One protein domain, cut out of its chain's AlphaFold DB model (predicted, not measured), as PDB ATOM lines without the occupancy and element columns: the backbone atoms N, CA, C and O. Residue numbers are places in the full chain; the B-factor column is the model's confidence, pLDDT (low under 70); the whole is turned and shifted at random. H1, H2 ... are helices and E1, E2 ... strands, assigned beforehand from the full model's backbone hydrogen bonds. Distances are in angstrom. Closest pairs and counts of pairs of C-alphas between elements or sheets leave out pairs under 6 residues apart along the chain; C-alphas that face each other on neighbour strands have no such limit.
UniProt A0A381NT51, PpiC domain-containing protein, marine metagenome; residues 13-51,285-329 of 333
ATOM      1  N   VAL A  13     -33.859  17.237  14.711       90.38
ATOM      2  CA  VAL A  13     -35.216  17.795  14.768       90.38
ATOM      3  C   VAL A  13     -36.199  16.934  13.990       90.38
ATOM      4  O   VAL A  13     -37.337  16.772  14.421       90.38
ATOM      5  N   ILE A  14     -35.753  16.367  12.869       94.31
ATOM      6  CA  ILE A  14     -36.477  15.348  12.110       94.31
ATOM      7  C   ILE A  14     -35.583  14.117  12.052       94.31
ATOM      8  O   ILE A  14     -34.411  14.242  11.702       94.31
ATOM      9  N   THR A  15     -36.128  12.941  12.352       95.12
ATOM     10  CA  THR A  15     -35.473  11.664  12.034       95.12
ATOM     11  C   THR A  15     -36.445  10.776  11.277       95.12
ATOM     12  O   THR A  15     -37.594  10.618  11.694       95.12
ATOM     13  N   VAL A  16     -35.969  10.209  10.170       95.88
ATOM     14  CA  VAL A  16     -36.675   9.232   9.340       95.88
ATOM     15  C   VAL A  16     -35.738   8.050   9.136       95.88
ATOM     16  O   VAL A  16     -34.734   8.157   8.428       95.88
ATOM     17  N   GLY A  17     -36.030   6.929   9.795       93.12
ATOM     18  CA  GLY A  17     -35.137   5.769   9.795       93.12
ATOM     19  C   GLY A  17     -33.718   6.135  10.253       93.12
ATOM     20  O   GLY A  17     -33.518   6.578  11.381       93.12
ATOM     21  N   VAL A  18     -32.732   5.955   9.369       93.31
ATOM     22  CA  VAL A  18     -31.312   6.252   9.648       93.31
ATOM     23  C   VAL A  18     -30.893   7.687   9.307       93.31
ATOM     24  O   VAL A  18     -29.768   8.077   9.612       93.31
ATOM     25  N   VAL A  19     -31.759   8.473   8.663       96.00
ATOM     26  CA  VAL A  19     -31.471   9.853   8.248       96.00
ATOM     27  C   VAL A  19     -32.035  10.819   9.281       96.00
ATOM     28  O   VAL A  19     -33.180  10.684   9.711       96.00
ATOM     29  N   SER A  20     -31.247  11.822   9.659       95.56
ATOM     30  CA  SER A  20     -31.702  12.887  10.548       95.56
ATOM     31  C   SER A  20     -31.275  14.262  10.051       95.56
ATOM     32  O   SER A  20     -30.276  14.387   9.349       95.56
ATOM     33  N   PHE A  21     -32.055  15.274  10.423       95.50
ATOM     34  CA  PHE A  21     -31.838  16.670  10.060       95.50
ATOM     35  C   PHE A  21     -31.827  17.537  11.316       95.50
ATOM     36  O   PHE A  21     -32.693  17.403  12.188       95.50
ATOM     37  N   THR A  22     -30.858  18.437  11.406       93.44
ATOM     38  CA  THR A  22     -30.691  19.411  12.492       93.44
ATOM     39  C   THR A  22     -31.512  20.679  12.251       93.44
ATOM     40  O   THR A  22     -31.961  20.943  11.139       93.44
ATOM     41  N   GLU A  23     -31.708  21.508  13.281       90.44
ATOM     42  CA  GLU A  23     -32.446  22.774  13.122       90.44
ATOM     43  C   GLU A  23     -31.780  23.723  12.110       90.44
ATOM     44  O   GLU A  23     -32.475  24.405  11.362       90.44
ATOM     45  N   ASP A  24     -30.445  23.720  12.042       90.12
ATOM     46  CA  ASP A  24     -29.681  24.567  11.121       90.12
ATOM     47  C   ASP A  24     -29.925  24.180   9.652       90.12
ATOM     48  O   ASP A  24     -30.037  25.051   8.788       90.12
ATOM     49  N   GLU A  25     -30.080  22.885   9.362       89.44
ATOM     50  CA  GLU A  25     -30.403  22.377   8.018       89.44
ATOM     51  C   GLU A  25     -31.854  22.665   7.613       89.44
ATOM     52  O   GLU A  25     -32.178  22.742   6.427       89.44
ATOM     53  N   LEU A  26     -32.740  22.844   8.596       92.06
ATOM     54  CA  LEU A  26     -34.176  23.058   8.398       92.06
ATOM     55  C   LEU A  26     -34.591  24.527   8.530       92.06
ATOM     56  O   LEU A  26     -35.789  24.847   8.588       92.06
ATOM     57  N   LEU A  27     -33.613  25.428   8.603       88.88
ATOM     58  CA  LEU A  27     -33.835  26.834   8.884       88.88
ATOM     59  C   LEU A  27     -34.672  27.473   7.763       88.88
ATOM     60  O   LEU A  27     -34.341  27.410   6.581       88.88
ATOM     61  N   GLY A  28     -35.809  28.063   8.138       88.62
ATOM     62  CA  GLY A  28     -36.763  28.660   7.195       88.62
ATOM     63  C   GLY A  28     -37.772  27.689   6.565       88.62
ATOM     64  O   GLY A  28     -38.656  28.137   5.832       88.62
ATOM     65  N   LEU A  29     -37.712  26.384   6.859       93.69
ATOM     66  CA  LEU A  29     -38.742  25.433   6.431       93.69
ATOM     67  C   LEU A  29     -39.968  25.486   7.350       93.69
ATOM     68  O   LEU A  29     -39.858  25.298   8.563       93.69
ATOM     69  N   SER A  30     -41.149  25.682   6.753       94.12
ATOM     70  CA  SER A  30     -42.438  25.589   7.451       94.12
ATOM     71  C   SER A  30     -42.726  24.159   7.939       94.12
ATOM     72  O   SER A  30     -42.163  23.212   7.384       94.12
ATOM     73  N   PRO A  31     -43.644  23.962   8.910       92.50
ATOM     74  CA  PRO A  31     -44.039  22.625   9.365       92.50
ATOM     75  C   PRO A  31     -44.476  21.703   8.221       92.50
ATOM     76  O   PRO A  31     -43.991  20.582   8.119       92.50
ATOM     77  N   ALA A  32     -45.286  22.207   7.284       93.12
ATOM     78  CA  ALA A  32     -45.697  21.445   6.107       93.12
ATOM     79  C   ALA A  32     -44.501  21.005   5.242       93.12
ATOM     80  O   ALA A  32     -44.416  19.843   4.857       93.12
ATOM     81  N   ARG A  33     -43.529  21.898   4.989       95.38
ATOM     82  CA  ARG A  33     -42.313  21.547   4.233       95.38
ATOM     83  C   ARG A  33     -41.427  20.551   4.983       95.38
ATOM     84  O   ARG A  33     -40.784  19.732   4.336       95.38
ATOM     85  N   ARG A  34     -41.400  20.604   6.317       95.81
ATOM     86  CA  ARG A  34     -40.713  19.619   7.170       95.81
ATOM     87  C   ARG A  34     -41.372  18.238   7.066       95.81
ATOM     88  O   ARG A  34     -40.659  17.250   6.929       95.81
ATOM     89  N   THR A  35     -42.703  18.162   7.030       95.44
ATOM     90  CA  THR A  35     -43.426  16.908   6.749       95.44
ATOM     91  C   THR A  35     -43.103  16.379   5.354       95.44
ATOM     92  O   THR A  35     -42.735  15.217   5.218       95.44
ATOM     93  N   THR A  36     -43.143  17.234   4.326       96.69
ATOM     94  CA  THR A  36     -42.770  16.839   2.958       96.69
ATOM     95  C   THR A  36     -41.326  16.347   2.881       96.69
ATOM     96  O   THR A  36     -41.053  15.369   2.195       96.69
ATOM     97  N   LEU A  37     -40.392  16.972   3.608       97.62
ATOM     98  CA  LEU A  37     -39.011  16.493   3.685       97.62
ATOM     99  C   LEU A  37     -38.934  15.088   4.289       97.62
ATOM    100  O   LEU A  37     -38.202  14.251   3.769       97.62
ATOM    101  N   ALA A  38     -39.695  14.815   5.350       97.06
ATOM    102  CA  ALA A  38     -39.738  13.488   5.956       97.06
ATOM    103  C   ALA A  38     -40.272  12.429   4.973       97.06
ATOM    104  O   ALA A  38     -39.652  11.382   4.806       97.06
ATOM    105  N   GLN A  39     -41.351  12.744   4.248       97.56
ATOM    106  CA  GLN A  39     -41.926  11.876   3.211       97.56
ATOM    107  C   GLN A  39     -40.928  11.596   2.077       97.56
ATOM    108  O   GLN A  39     -40.701  10.444   1.711       97.56
ATOM    109  N   LEU A  40     -40.277  12.644   1.561       98.19
ATOM    110  CA  LEU A  40     -39.234  12.534   0.538       98.19
ATOM    111  C   LEU A  40     -38.054  11.686   1.014       98.19
ATOM    112  O   LEU A  40     -37.528  10.887   0.249       98.19
ATOM    113  N   THR A  41     -37.659  11.840   2.277       97.94
ATOM    114  CA  THR A  41     -36.569  11.064   2.878       97.94
ATOM    115  C   THR A  41     -36.934   9.585   2.984       97.94
ATOM    116  O   THR A  41     -36.096   8.738   2.691       97.94
ATOM    117  N   ALA A  42     -38.178   9.264   3.351       97.31
ATOM    118  CA  ALA A  42     -38.667   7.888   3.416       97.31
ATOM    119  C   ALA A  42     -38.638   7.207   2.041       97.31
ATOM    120  O   ALA A  42     -38.105   6.107   1.911       97.31
ATOM    121  N   LEU A  43     -39.133   7.888   1.002       97.44
ATOM    122  CA  LEU A  43     -39.054   7.375  -0.366       97.44
ATOM    123  C   LEU A  43     -37.597   7.228  -0.829       97.44
ATOM    124  O   LEU A  43     -37.241   6.206  -1.406       97.44
ATOM    125  N   ALA A  44     -36.739   8.217  -0.560       97.25
ATOM    126  CA  ALA A  44     -35.329   8.161  -0.943       97.25
ATOM    127  C   ALA A  44     -34.583   7.002  -0.258       97.25
ATOM    128  O   ALA A  44     -33.728   6.385  -0.886       97.25
ATOM    129  N   LEU A  45     -34.919   6.680   0.997       96.31
ATOM    130  CA  LEU A  45     -34.395   5.504   1.697       96.31
ATOM    131  C   LEU A  45     -34.822   4.200   1.018       96.31
ATOM    132  O   LEU A  45     -33.952   3.380   0.742       96.31
ATOM    133  N   ALA A  46     -36.112   4.052   0.696       94.88
ATOM    134  CA  ALA A  46     -36.637   2.852   0.038       94.88
ATOM    135  C   ALA A  46     -36.041   2.644  -1.361       94.88
ATOM    136  O   ALA A  46     -35.749   1.527  -1.777       94.88
ATOM    137  N   VAL A  47     -35.827   3.731  -2.109       91.25
ATOM    138  CA  VAL A  47     -35.137   3.665  -3.403       91.25
ATOM    139  C   VAL A  47     -33.669   3.284  -3.203       91.25
ATOM    140  O   VAL A  47     -33.155   2.430  -3.918       91.25
ATOM    141  N   ALA A  48     -32.983   3.874  -2.220       89.38
ATOM    142  CA  ALA A  48     -31.566   3.618  -1.985       89.38
ATOM    143  C   ALA A  48     -31.275   2.153  -1.616       89.38
ATOM    144  O   ALA A  48     -30.286   1.597  -2.099       89.38
ATOM    145  N   ASP A  49     -32.124   1.524  -0.801       88.88
ATOM    146  CA  ASP A  49     -31.973   0.126  -0.370       88.88
ATOM    147  C   ASP A  49     -32.752  -0.886  -1.230       88.88
ATOM    148  O   ASP A  49     -32.695  -2.084  -0.959       88.88
ATOM    149  N   SER A  50     -33.397  -0.421  -2.309       85.50
ATOM    150  CA  SER A  50     -34.217  -1.240  -3.216       85.50
ATOM    151  C   SER A  50     -35.382  -1.957  -2.515       85.50
ATOM    152  O   SER A  50     -35.726  -3.068  -2.904       85.50
ATOM    153  N   SER A  51     -35.979  -1.334  -1.492       90.62
ATOM    154  CA  SER A  51     -37.148  -1.844  -0.752       90.62
ATOM    155  C   SER A  51     -38.455  -1.101  -1.068       90.62
ATOM    156  O   SER A  51     -39.351  -0.969  -0.228       90.62
ATOM    157  N   GLY A 285     -28.507   2.767  -4.003       83.94
ATOM    158  CA  GLY A 285     -27.217   2.672  -3.314       83.94
ATOM    159  C   GLY A 285     -26.737   3.948  -2.619       83.94
ATOM    160  O   GLY A 285     -25.572   4.004  -2.224       83.94
ATOM    161  N   LEU A 286     -27.595   4.962  -2.458       84.19
ATOM    162  CA  LEU A 286     -27.246   6.187  -1.735       84.19
ATOM    163  C   LEU A 286     -26.974   5.883  -0.256       84.19
ATOM    164  O   LEU A 286     -27.751   5.202   0.416       84.19
ATOM    165  N   ASN A 287     -25.879   6.423   0.275       93.25
ATOM    166  CA  ASN A 287     -25.626   6.386   1.714       93.25
ATOM    167  C   ASN A 287     -26.473   7.433   2.462       93.25
ATOM    168  O   ASN A 287     -27.048   8.335   1.861       93.25
ATOM    169  N   THR A 288     -26.496   7.376   3.796       94.75
ATOM    170  CA  THR A 288     -27.310   8.267   4.645       94.75
ATOM    171  C   THR A 288     -27.178   9.760   4.307       94.75
ATOM    172  O   THR A 288     -28.184  10.467   4.277       94.75
ATOM    173  N   SER A 289     -25.964  10.257   4.047       95.50
ATOM    174  CA  SER A 289     -25.747  11.676   3.731       95.50
ATOM    175  C   SER A 289     -26.199  12.020   2.312       95.50
ATOM    176  O   SER A 289     -26.795  13.074   2.094       95.50
ATOM    177  N   GLU A 290     -25.959  11.127   1.352       95.25
ATOM    178  CA  GLU A 290     -26.433  11.283  -0.026       95.25
ATOM    179  C   GLU A 290     -27.962  11.280  -0.090       95.25
ATOM    180  O   GLU A 290     -28.540  12.148  -0.741       95.25
ATOM    181  N   THR A 291     -28.618  10.390   0.654       97.00
ATOM    182  CA  THR A 291     -30.079  10.331   0.783       97.00
ATOM    183  C   THR A 291     -30.646  11.621   1.374       97.00
ATOM    184  O   THR A 291     -31.608  12.172   0.837       97.00
ATOM    185  N   ALA A 292     -30.030  12.154   2.436       97.06
ATOM    186  CA  ALA A 292     -30.438  13.428   3.036       97.06
ATOM    187  C   ALA A 292     -30.332  14.593   2.034       97.06
ATOM    188  O   ALA A 292     -31.269  15.383   1.879       97.06
ATOM    189  N   ASN A 293     -29.213  14.671   1.307       96.62
ATOM    190  CA  ASN A 293     -28.985  15.692   0.285       96.62
ATOM    191  C   ASN A 293     -29.968  15.563  -0.886       96.62
ATOM    192  O   ASN A 293     -30.504  16.572  -1.349       96.62
ATOM    193  N   ALA A 294     -30.238  14.339  -1.340       96.19
ATOM    194  CA  ALA A 294     -31.203  14.073  -2.399       96.19
ATOM    195  C   ALA A 294     -32.615  14.507  -1.979       96.19
ATOM    196  O   ALA A 294     -33.290  15.196  -2.741       96.19
ATOM    197  N   ALA A 295     -33.041  14.202  -0.748       98.06
ATOM    198  CA  ALA A 295     -34.343  14.616  -0.225       98.06
ATOM    199  C   ALA A 295     -34.484  16.150  -0.131       98.06
ATOM    200  O   ALA A 295     -35.510  16.705  -0.537       98.06
ATOM    201  N   LEU A 296     -33.447  16.859   0.333       97.44
ATOM    202  CA  LEU A 296     -33.419  18.330   0.338       97.44
ATOM    203  C   LEU A 296     -33.454  18.910  -1.085       97.44
ATOM    204  O   LEU A 296     -34.193  19.864  -1.347       97.44
ATOM    205  N   GLY A 297     -32.708  18.312  -2.017       97.00
ATOM    206  CA  GLY A 297     -32.731  18.672  -3.435       97.00
ATOM    207  C   GLY A 297     -34.119  18.487  -4.052       97.00
ATOM    208  O   GLY A 297     -34.648  19.402  -4.689       97.00
ATOM    209  N   ALA A 298     -34.761  17.353  -3.779       97.25
ATOM    210  CA  ALA A 298     -36.122  17.053  -4.203       97.25
ATOM    211  C   ALA A 298     -37.146  18.032  -3.610       97.25
ATOM    212  O   ALA A 298     -38.080  18.430  -4.302       97.25
ATOM    213  N   LEU A 299     -36.969  18.485  -2.365       97.50
ATOM    214  CA  LEU A 299     -37.833  19.490  -1.729       97.50
ATOM    215  C   LEU A 299     -37.694  20.888  -2.369       97.50
ATOM    216  O   LEU A 299     -38.648  21.676  -2.380       97.50
ATOM    217  N   ALA A 300     -36.504  21.220  -2.871       95.88
ATOM    218  CA  ALA A 300     -36.217  22.491  -3.538       95.88
ATOM    219  C   ALA A 300     -36.598  22.493  -5.031       95.88
ATOM    220  O   ALA A 300     -36.825  23.560  -5.603       95.88
ATOM    221  N   ASN A 301     -36.693  21.319  -5.664       93.81
ATOM    222  CA  ASN A 301     -36.971  21.175  -7.091       93.81
ATOM    223  C   ASN A 301     -38.380  21.681  -7.459       93.81
ATOM    224  O   ASN A 301     -39.388  21.049  -7.145       93.81
ATOM    225  N   SER A 302     -38.463  22.803  -8.172       93.56
ATOM    226  CA  SER A 302     -39.724  23.440  -8.575       93.56
ATOM    227  C   SER A 302     -40.281  22.966  -9.921       93.56
ATOM    228  O   SER A 302     -41.274  23.522 -10.393       93.56
ATOM    229  N   SER A 303     -39.677  21.954 -10.556       93.44
ATOM    230  CA  SER A 303     -40.210  21.402 -11.805       93.44
ATOM    231  C   SER A 303     -41.637  20.866 -11.619       93.44
ATOM    232  O   SER A 303     -42.035  20.436 -10.528       93.44
ATOM    233  N   GLN A 304     -42.420  20.887 -12.700       88.50
ATOM    234  CA  GLN A 304     -43.800  20.400 -12.678       88.50
ATOM    235  C   GLN A 304     -43.863  18.924 -12.264       88.50
ATOM    236  O   GLN A 304     -44.633  18.581 -11.371       88.50
ATOM    237  N   ASN A 305     -43.001  18.077 -12.835       87.56
ATOM    238  CA  ASN A 305     -42.962  16.645 -12.527       87.56
ATOM    239  C   ASN A 305     -42.604  16.377 -11.060       87.56
ATOM    240  O   ASN A 305     -43.274  15.578 -10.413       87.56
ATOM    241  N   ALA A 306     -41.617  17.088 -10.501       92.88
ATOM    242  CA  ALA A 306     -41.275  16.950  -9.085       92.88
ATOM    243  C   ALA A 306     -42.417  17.418  -8.167       92.88
ATOM    244  O   ALA A 306     -42.633  16.856  -7.098       92.88
ATOM    245  N   THR A 307     -43.179  18.435  -8.585       93.62
ATOM    246  CA  THR A 307     -44.356  18.906  -7.837       93.62
ATOM    247  C   THR A 307     -45.477  17.876  -7.840       93.62
ATOM    248  O   THR A 307     -46.036  17.602  -6.783       93.62
ATOM    249  N   ILE A 308     -45.768  17.277  -8.997       92.00
ATOM    250  CA  ILE A 308     -46.753  16.196  -9.119       92.00
ATOM    251  C   ILE A 308     -46.341  15.010  -8.241       92.00
ATOM    252  O   ILE A 308     -47.125  14.591  -7.396       92.00
ATOM    253  N   ALA A 309     -45.094  14.544  -8.359       94.50
ATOM    254  CA  ALA A 309     -44.588  13.422  -7.569       94.50
ATOM    255  C   ALA A 309     -44.667  13.677  -6.054       94.50
ATOM    256  O   ALA A 309     -45.075  12.795  -5.308       94.50
ATOM    257  N   ARG A 310     -44.340  14.891  -5.581       97.12
ATOM    258  CA  ARG A 310     -44.492  15.252  -4.158       97.12
ATOM    259  C   ARG A 310     -45.937  15.210  -3.681       97.12
ATOM    260  O   ARG A 310     -46.179  14.770  -2.563       97.12
ATOM    261  N   ASN A 311     -46.868  15.711  -4.489       95.62
ATOM    262  CA  ASN A 311     -48.278  15.742  -4.116       95.62
ATOM    263  C   ASN A 311     -48.850  14.325  -4.045       95.62
ATOM    264  O   ASN A 311     -49.460  13.982  -3.041       95.62
ATOM    265  N   GLU A 312     -48.578  13.495  -5.055       95.38
ATOM    266  CA  GLU A 312     -48.983  12.085  -5.058       95.38
ATOM    267  C   GLU A 312     -48.366  11.330  -3.871       95.38
ATOM    268  O   GLU A 312     -49.074  10.666  -3.124       95.38
ATOM    269  N   LEU A 313     -47.062  11.495  -3.615       95.38
ATOM    270  CA  LEU A 313     -46.396  10.877  -2.463       95.38
ATOM    271  C   LEU A 313     -47.053  11.273  -1.129       95.38
ATOM    272  O   LEU A 313     -47.185  10.442  -0.230       95.38
ATOM    273  N   ALA A 314     -47.477  12.533  -0.994       94.38
ATOM    274  CA  ALA A 314     -48.130  13.030   0.212       94.38
ATOM    275  C   ALA A 314     -49.512  12.394   0.453       94.38
ATOM    276  O   ALA A 314     -49.907  12.245   1.610       94.38
ATOM    277  N   GLU A 315     -50.222  11.971  -0.599       93.94
ATOM    278  CA  GLU A 315     -51.485  11.220  -0.486       93.94
ATOM    279  C   GLU A 315     -51.276   9.820   0.123       93.94
ATOM    280  O   GLU A 315     -52.212   9.230   0.667       93.94
ATOM    281  N   HIS A 316     -50.036   9.321   0.118       92.00
ATOM    282  CA  HIS A 316     -49.641   8.016   0.649       92.00
ATOM    283  C   HIS A 316     -48.805   8.104   1.943       92.00
ATOM    284  O   HIS A 316     -48.077   7.172   2.281       92.00
ATOM    285  N   ASP A 317     -48.923   9.188   2.721       90.88
ATOM    286  CA  ASP A 317     -48.168   9.393   3.975       90.88
ATOM    287  C   ASP A 317     -48.297   8.224   4.970       90.88
ATOM    288  O   ASP A 317     -47.311   7.809   5.580       90.88
ATOM    289  N   ALA A 318     -49.500   7.654   5.101       89.44
ATOM    290  CA  ALA A 318     -49.749   6.524   5.995       89.44
ATOM    291  C   ALA A 318     -48.879   5.307   5.644       89.44
ATOM    292  O   ALA A 318     -48.298   4.695   6.534       89.44
ATOM    293  N   MET A 319     -48.740   5.007   4.351       90.38
ATOM    294  CA  MET A 319     -47.927   3.903   3.836       90.38
ATOM    295  C   MET A 319     -46.438   4.121   4.145       90.38
ATOM    296  O   MET A 319     -45.770   3.210   4.630       90.38
ATOM    297  N   LEU A 320     -45.927   5.346   3.980       91.75
ATOM    298  CA  LEU A 320     -44.532   5.667   4.313       91.75
ATOM    299  C   LEU A 320     -44.215   5.422   5.794       91.75
ATOM    300  O   LEU A 320     -43.140   4.923   6.134       91.75
ATOM    301  N   ARG A 321     -45.169   5.752   6.670       88.69
ATOM    302  CA  ARG A 321     -45.036   5.608   8.125       88.69
ATOM    303  C   ARG A 321     -45.094   4.168   8.613       88.69
ATOM    304  O   ARG A 321     -44.581   3.898   9.695       88.69
ATOM    305  N   VAL A 322     -45.697   3.257   7.845       86.06
ATOM    306  CA  VAL A 322     -45.657   1.819   8.155       86.06
ATOM    307  C   VAL A 322     -44.213   1.319   8.114       86.06
ATOM    308  O   VAL A 322     -43.805   0.555   8.987       86.06
ATOM    309  N   ARG A 323     -43.418   1.787   7.141       86.06
ATOM    310  CA  ARG A 323     -42.041   1.320   6.944       86.06
ATOM    311  C   ARG A 323     -40.992   2.128   7.705       86.06
ATOM    312  O   ARG A 323     -40.014   1.547   8.188       86.06
ATOM    313  N   TYR A 324     -41.169   3.445   7.787       90.12
ATOM    314  CA  TYR A 324     -40.214   4.357   8.411       90.12
ATOM    315  C   TYR A 324     -40.893   5.195   9.493       90.12
ATOM    316  O   TYR A 324     -41.805   5.973   9.226       90.12
ATOM    317  N   GLU A 325     -40.399   5.095  10.725       87.62
ATOM    318  CA  GLU A 325     -40.857   5.955  11.813       87.62
ATOM    319  C   GLU A 325     -40.405   7.401  11.568       87.62
ATOM    320  O   GLU A 325     -39.217   7.667  11.361       87.62
ATOM    321  N   PHE A 326     -41.354   8.341  11.589       91.50
ATOM    322  CA  PHE A 326     -41.059   9.770  11.491       91.50
ATOM    323  C   PHE A 326     -41.110  10.373  12.886       91.50
ATOM    324  O   PHE A 326     -42.181  10.459  13.492       91.50
ATOM    325  N   THR A 327     -39.973  10.853  13.372       91.56
ATOM    326  CA  THR A 327     -39.909  11.568  14.649       91.56
ATOM    327  C   THR A 327     -39.648  13.046  14.408       91.56
ATOM    328  O   THR A 327     -38.788  13.425  13.614       91.56
ATOM    329  N   PHE A 328     -40.412  13.883  15.111       88.56
ATOM    330  CA  PHE A 328     -40.263  15.333  15.108       88.56
ATOM    331  C   PHE A 328     -40.053  15.798  16.551       88.56
ATOM    332  O   PHE A 328     -40.840  15.449  17.431       88.56
ATOM    333  N   SER A 329     -39.022  16.602  16.812       81.62
ATOM    334  CA  SER A 329     -38.747  17.134  18.159       81.62
ATOM    335  C   SER A 329     -39.810  18.133  18.652       81.62
ATOM    336  O   SER A 329     -39.835  18.500  19.827       81.62
TER     337      SER A 329
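Overview. This is residues 13 to 51 and 285 to 329 of the 333 residues of the protein "PpiC domain-containing protein" of marine metagenome (UniProt A0A381NT51). One long helix, H1, runs through the core, with a small three-stranded sheet packed on it and the helices H2, H3 and H4 set round it, each crossing it. H1 and H2 lie on one face of the sheet, making two layers, helices over a sheet. The printed part has 84 residues with four named helices and three named strands in the order E1 E2 H1 H2 H3 H4 E3; the sheet runs E2, E1, E3, all antiparallel. The class is mostly helix, and the whole is compact, with a radius of gyration of the C-alphas of 11.8 A and a rounded outline of 28 by 28 by 23 A.

Along the chain. Find C-alpha 13 at (-35.216, 17.795, 14.768), where E1 begins and runs to residue 16; E2 follows at residues 19 to 22. H1, residues 31 to 48, spans 25.4 A. Beyond the cut, H2 takes residues 288 to 300 over 18.7 A, H3 residues 304 to 315 over 17.1 A, and H4 residues 317 to 323. E3, residues 326 to 328, ends at C-alpha 328 at (-40.263, 15.333, 15.108).

Arrangement. Start at H1, the hub. It touches H2 at a steep tilt of 49 degrees, opposite ways, closest at C-alphas Thr 41 and Ala 295, 5.2 A. With residues 36 to 40 alone it touches H3, about perpendicular at 85 degrees, closest at C-alphas Gln 39 and Ala 314, 7.0 A. With residues 39 to 43 alone it touches H4, closest at C-alphas Ala 42 and Leu 320, 6.3 A. H1 is on the sheet at a height of 8.3 A. In the hairpin E1 and E2, look for N 16 and O 19, 2.9 A; between E1 and E3, N 15 and O 327, 3.0 A. In H1, H2 and H3 every O i to N i+4 pair is within hydrogen-bond range; in H4, 2 of 3 are.

Size, cuts and confidence. The C-alphas farthest apart, of Gly 28 and Ser 50, are 31.8 A apart. Residues 52 to 284 are not printed; C-alphas 51 and 285 are 11.2 A apart across this cut. Of the links printed whole, none is long. No printed residue is under 70 in pLDDT.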